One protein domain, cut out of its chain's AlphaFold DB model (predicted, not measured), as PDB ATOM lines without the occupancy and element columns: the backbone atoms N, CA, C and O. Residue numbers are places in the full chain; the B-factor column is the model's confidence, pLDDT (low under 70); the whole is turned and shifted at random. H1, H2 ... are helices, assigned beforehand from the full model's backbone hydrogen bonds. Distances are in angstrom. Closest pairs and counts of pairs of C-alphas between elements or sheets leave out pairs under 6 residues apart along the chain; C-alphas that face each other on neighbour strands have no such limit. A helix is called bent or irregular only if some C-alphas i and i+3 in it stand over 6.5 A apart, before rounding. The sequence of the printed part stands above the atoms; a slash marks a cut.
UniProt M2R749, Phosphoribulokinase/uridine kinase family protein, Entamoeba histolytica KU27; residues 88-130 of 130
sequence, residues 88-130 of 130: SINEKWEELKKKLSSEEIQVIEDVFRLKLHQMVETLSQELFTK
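What this domain is: This is residues 88 to 130 of the 130 residues of the protein "Phosphoribulokinase/uridine kinase family protein" of Entamoeba histolytica KU27 (UniProt M2R749). Two helices make a flat, lopsided V: the short arm H1 and the long arm H2 come near each other at the tight link between them and diverge from there. H2 makes most of the length, and the space between the arms is open. The printed part has 43 residues, with two named helices in the order H1, H2 and no named strand; the class is all helix. The whole is extended, with a radius of gyration of the C-alphas of 14.8 A, and the C-alphas span 46 by 24 by 6 A.

Where its parts are: Start at Ser 88 and find C-alpha 89 at (127.278, 98.686, 156.249), where H1 begins; it covers residues 89 to 97 and measures 12.3 A from first to last C-alpha. Pass four residues and find C-alpha 102 at (111.919, 94.157, 167.710), where H2 begins. H2 covers residues 102 to 128 and runs 38.4 A to C-alpha 128 at (108.882, 115.755, 136.048). Neither helix is bent or irregular.

How they stand to each other: Look at Lys 97 in H1 and Ile 105 in H2: their C-alphas, the closest of the two helices, are 6.5 A apart. The helices are close but not clearly touching, with 1 pair of C-alphas within 8 A. They run opposite ways at a steep tilt of 39 degrees, and their centres are 19.2 A apart. In H1 and H2 every O i to N i+4 pair is within hydrogen-bond range. Residues 88 to 95, 98 to 104 and 106 to 130 stand free.

The domain as a whole: The two C-alphas farthest apart are those of Lys 99 and Lys 130, at 46.5 A. The printed part has no cut, its one link between helices is tight, and it ends at residue 130, the chain's last residue. The mean pLDDT of the printed part is 78.4; residues 129 to 130 are under 70, where the model's confidence is low.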
ATOM      1  N   SER A  88     131.296  95.916 156.650       76.56
ATOM      2  CA  SER A  88     130.334  96.420 155.674       76.56
ATOM      3  C   SER A  88     129.162  97.106 156.384       76.56
ATOM      4  O   SER A  88     128.831  96.786 157.526       76.56
ATOM      5  N   ILE A  89     128.490  98.041 155.708       73.31
ATOM      6  CA  ILE A  89     127.278  98.686 156.249       73.31
ATOM      7  C   ILE A  89     126.242  97.630 156.660       73.31
ATOM      8  O   ILE A  89     125.584  97.773 157.686       73.31
ATOM      9  N   ASN A  90     126.160  96.539 155.898       71.81
ATOM     10  CA  ASN A  90     125.269  95.425 156.187       71.81
ATOM     11  C   ASN A  90     125.654  94.710 157.491       71.81
ATOM     12  O   ASN A  90     124.800  94.393 158.311       71.81
ATOM     13  N   GLU A  91     126.948  94.514 157.720       74.50
ATOM     14  CA  GLU A  91     127.474  93.906 158.942       74.50
ATOM     15  C   GLU A  91     127.256  94.806 160.167       74.50
ATOM     16  O   GLU A  91     126.763  94.339 161.193       74.50
ATOM     17  N   LYS A  92     127.491  96.117 160.031       78.19
ATOM     18  CA  LYS A  92     127.183  97.109 161.075       78.19
ATOM     19  C   LYS A  92     125.687  97.153 161.411       78.19
ATOM     20  O   LYS A  92     125.322  97.309 162.576       78.19
ATOM     21  N   TRP A  93     124.819  97.009 160.410       78.50
ATOM     22  CA  TRP A  93     123.368  96.980 160.598       78.50
ATOM     23  C   TRP A  93     122.905  95.735 161.359       78.50
ATOM     24  O   TRP A  93     122.137  95.845 162.313       78.50
ATOM     25  N   GLU A  94     123.427  94.560 161.009       80.62
ATOM     26  CA  GLU A  94     123.123  93.314 161.720       80.62
ATOM     27  C   GLU A  94     123.632  93.329 163.170       80.62
ATOM     28  O   GLU A  94     122.965  92.833 164.080       80.62
ATOM     29  N   GLU A  95     124.791  93.936 163.432       83.56
ATOM     30  CA  GLU A  95     125.277  94.140 164.800       83.56
ATOM     31  C   GLU A  95     124.406  95.096 165.616       83.56
ATOM     32  O   GLU A  95     124.214  94.882 166.817       83.56
ATOM     33  N   LEU A  96     123.871  96.137 164.979       77.50
ATOM     34  CA  LEU A  96     122.954  97.069 165.618       77.50
ATOM     35  C   LEU A  96     121.618  96.386 165.937       77.50
ATOM     36  O   LEU A  96     121.145  96.487 167.068       77.50
ATOM     37  N   LYS A  97     121.063  95.607 164.998       81.44
ATOM     38  CA  LYS A  97     119.834  94.821 165.201       81.44
ATOM     39  C   LYS A  97     119.922  93.888 166.406       81.44
ATOM     40  O   LYS A  97     118.964  93.777 167.159       81.44
ATOM     41  N   LYS A  98     121.078  93.264 166.650       87.94
ATOM     42  CA  LYS A  98     121.280  92.381 167.818       87.94
ATOM     43  C   LYS A  98     121.141  93.089 169.171       87.94
ATOM     44  O   LYS A  98     120.947  92.414 170.179       87.94
ATOM     45  N   LYS A  99     121.295  94.415 169.213       88.25
ATOM     46  CA  LYS A  99     121.251  95.226 170.443       88.25
ATOM     47  C   LYS A  99     119.896  95.891 170.672       88.25
ATOM     48  O   LYS A  99     119.694  96.463 171.737       88.25
ATOM     49  N   LEU A 100     119.006  95.833 169.686       84.06
ATOM     50  CA  LEU A 100     117.718  96.509 169.692       84.06
ATOM     51  C   LEU A 100     116.584  95.508 169.902       84.06
ATOM     52  O   LEU A 100     116.664  94.344 169.506       84.06
ATOM     53  N   SER A 101     115.505  95.971 170.517       89.62
ATOM     54  CA  SER A 101     114.248  95.234 170.561       89.62
ATOM     55  C   SER A 101     113.569  95.217 169.187       89.62
ATOM     56  O   SER A 101     113.821  96.063 168.326       89.62
ATOM     57  N   SER A 102     112.667  94.258 168.971       86.25
ATOM     58  CA  SER A 102     111.919  94.157 167.710       86.25
ATOM     59  C   SER A 102     111.084  95.408 167.409       86.25
ATOM     60  O   SER A 102     110.945  95.764 166.243       86.25
ATOM     61  N   GLU A 103     110.570  96.095 168.433       83.81
ATOM     62  CA  GLU A 103     109.836  97.356 168.264       83.81
ATOM     63  C   GLU A 103     110.755  98.494 167.801       83.81
ATOM     64  O   GLU A 103     110.407  99.230 166.882       83.81
ATOM     65  N   GLU A 104     111.957  98.610 168.370       75.31
ATOM     66  CA  GLU A 104     112.934  99.630 167.964       75.31
ATOM     67  C   GLU A 104     113.423  99.413 166.529       75.31
ATOM     68  O   GLU A 104     113.530 100.369 165.761       75.31
ATOM     69  N   ILE A 105     113.664  98.158 166.138       82.38
ATOM     70  CA  ILE A 105     114.030  97.812 164.758       82.38
ATOM     71  C   ILE A 105     112.910  98.222 163.800       82.38
ATOM     72  O   ILE A 105     113.185  98.855 162.783       82.38
ATOM     73  N   GLN A 106     111.659  97.908 164.142       78.38
ATOM     74  CA  GLN A 106     110.499  98.237 163.318       78.38
ATOM     75  C   GLN A 106     110.366  99.751 163.111       78.38
ATOM     76  O   GLN A 106     110.196 100.203 161.981       78.38
ATOM     77  N   VAL A 107     110.512 100.544 164.176       82.25
ATOM     78  CA  VAL A 107     110.460 102.012 164.092       82.25
ATOM     79  C   VAL A 107     111.569 102.554 163.192       82.25
ATOM     80  O   VAL A 107     111.309 103.411 162.349       82.25
ATOM     81  N   ILE A 108     112.798 102.052 163.331       77.81
ATOM     82  CA  ILE A 108     113.923 102.495 162.500       77.81
ATOM     83  C   ILE A 108     113.679 102.141 161.027       77.81
ATOM     84  O   ILE A 108     113.859 102.991 160.154       77.81
ATOM     85  N   GLU A 109     113.235 100.917 160.738       82.69
ATOM     86  CA  GLU A 109     112.923 100.483 159.372       82.69
ATOM     87  C   GLU A 109     111.780 101.303 158.752       82.69
ATOM     88  O   GLU A 109     111.856 101.674 157.577       82.69
ATOM     89  N   ASP A 110     110.757 101.655 159.531       79.81
ATOM     90  CA  ASP A 110     109.648 102.489 159.065       79.81
ATOM     91  C   ASP A 110     110.083 103.941 158.806       79.81
ATOM     92  O   ASP A 110     109.676 104.532 157.801       79.81
ATOM     93  N   VAL A 111     110.975 104.501 159.631       79.62
ATOM     94  CA  VAL A 111     111.578 105.826 159.395       79.62
ATOM     95  C   VAL A 111     112.414 105.829 158.117       79.62
ATOM     96  O   VAL A 111     112.264 106.736 157.293       79.62
ATOM     97  N   PHE A 112     113.256 104.812 157.906       80.06
ATOM     98  CA  PHE A 112     114.030 104.682 156.667       80.06
ATOM     99  C   PHE A 112     113.123 104.569 155.445       80.06
ATOM    100  O   PHE A 112     113.358 105.245 154.443       80.06
ATOM    101  N   ARG A 113     112.060 103.762 155.533       82.06
ATOM    102  CA  ARG A 113     111.084 103.612 154.449       82.06
ATOM    103  C   ARG A 113     110.420 104.948 154.120       82.06
ATOM    104  O   ARG A 113     110.344 105.312 152.950       82.06
ATOM    105  N   LEU A 114     109.988 105.700 155.132       80.62
ATOM    106  CA  LEU A 114     109.343 107.000 154.942       80.62
ATOM    107  C   LEU A 114     110.298 108.030 154.318       80.62
ATOM    108  O   LEU A 114     109.925 108.721 153.372       80.62
ATOM    109  N   LYS A 115     111.551 108.086 154.788       78.31
ATOM    110  CA  LYS A 115     112.592 108.953 154.212       78.31
ATOM    111  C   LYS A 115     112.895 108.607 152.758       78.31
ATOM    112  O   LYS A 115     112.996 109.515 151.937       78.31
ATOM    113  N   LEU A 116     112.995 107.319 152.432       80.69
ATOM    114  CA  LEU A 116     113.213 106.868 151.060       80.69
ATOM    115  C   LEU A 116     112.048 107.281 150.154       80.69
ATOM    116  O   LEU A 116     112.280 107.811 149.071       80.69
ATOM    117  N   HIS A 117     110.806 107.098 150.611       79.06
ATOM    118  CA  HIS A 117     109.625 107.554 149.878       79.06
ATOM    119  C   HIS A 117     109.657 109.060 149.616       79.06
ATOM    120  O   HIS A 117     109.447 109.470 148.480       79.06
ATOM    121  N   GLN A 118     109.974 109.865 150.632       76.44
ATOM    122  CA  GLN A 118     110.053 111.317 150.490       76.44
ATOM    123  C   GLN A 118     111.148 111.734 149.501       76.44
ATOM    124  O   GLN A 118     110.904 112.572 148.643       76.44
ATOM    125  N   MET A 119     112.333 111.118 149.564       78.56
ATOM    126  CA  MET A 119     113.411 111.387 148.606       78.56
ATOM    127  C   MET A 119     113.006 111.044 147.171       78.56
ATOM    128  O   MET A 119     113.280 111.816 146.257       78.56
ATOM    129  N   VAL A 120     112.347 109.899 146.966       79.69
ATOM    130  CA  VAL A 120     111.856 109.488 145.642       79.69
ATOM    131  C   VAL A 120     110.770 110.439 145.144       79.69
ATOM    132  O   VAL A 120     110.750 110.774 143.963       79.69
ATOM    133  N   GLU A 121     109.884 110.897 146.025       79.31
ATOM    134  CA  GLU A 121     108.840 111.861 145.684       79.31
ATOM    135  C   GLU A 121     109.428 113.220 145.295       79.31
ATOM    136  O   GLU A 121     109.077 113.742 144.239       79.31
ATOM    137  N   THR A 122     110.376 113.751 146.074       78.50
ATOM    138  CA  THR A 122     111.104 114.985 145.742       78.50
ATOM    139  C   THR A 122     111.835 114.850 144.412       78.50
ATOM    140  O   THR A 122     111.662 115.692 143.537       78.50
ATOM    141  N   LEU A 123     112.580 113.760 144.210       76.19
ATOM    142  CA  LEU A 123     113.302 113.518 142.962       76.19
ATOM    143  C   LEU A 123     112.345 113.420 141.766       76.19
ATOM    144  O   LEU A 123     112.625 113.944 140.692       76.19
ATOM    145  N   SER A 124     111.197 112.767 141.946       78.06
ATOM    146  CA  SER A 124     110.154 112.685 140.922       78.06
ATOM    147  C   SER A 124     109.585 114.070 140.594       78.06
ATOM    148  O   SER A 124     109.464 114.428 139.424       78.06
ATOM    149  N   GLN A 125     109.290 114.891 141.602       77.88
ATOM    150  CA  GLN A 125     108.829 116.264 141.390       77.88
ATOM    151  C   GLN A 125     109.891 117.102 140.663       77.88
ATOM    152  O   GLN A 125     109.575 117.766 139.680       77.88
ATOM    153  N   GLU A 126     111.158 117.030 141.056       76.81
ATOM    154  CA  GLU A 126     112.238 117.769 140.387       76.81
ATOM    155  C   GLU A 126     112.461 117.322 138.933       76.81
ATOM    156  O   GLU A 126     112.736 118.147 138.063       76.81
ATOM    157  N   LEU A 127     112.313 116.027 138.640       74.44
ATOM    158  CA  LEU A 127     112.519 115.485 137.294       74.44
ATOM    159  C   LEU A 127     111.332 115.714 136.349       74.44
ATOM    160  O   LEU A 127     111.537 115.842 135.138       74.44
ATOM    161  N   PHE A 128     110.101 115.739 136.867       74.19
ATOM    162  CA  PHE A 128     108.882 115.755 136.048       74.19
ATOM    163  C   PHE A 128     108.089 117.065 136.096       74.19
ATOM    164  O   PHE A 128     107.170 117.230 135.292       74.19
ATOM    165  N   THR A 129     108.455 118.017 136.955       54.38
ATOM    166  CA  THR A 129     107.875 119.369 136.944       54.38
ATOM    167  C   THR A 129     108.845 120.324 136.237       54.38
ATOM    168  O   THR A 129     109.802 120.805 136.834       54.38
ATOM    169  N   LYS A 130     108.619 120.543 134.934       49.66
ATOM    170  CA  LYS A 130     109.276 121.566 134.098       49.66
ATOM    171  C   LYS A 130     108.422 122.822 134.002       49.66
ATOM    172  O   LYS A 130     107.190 122.662 133.850       49.66
TER     173      LYS A 130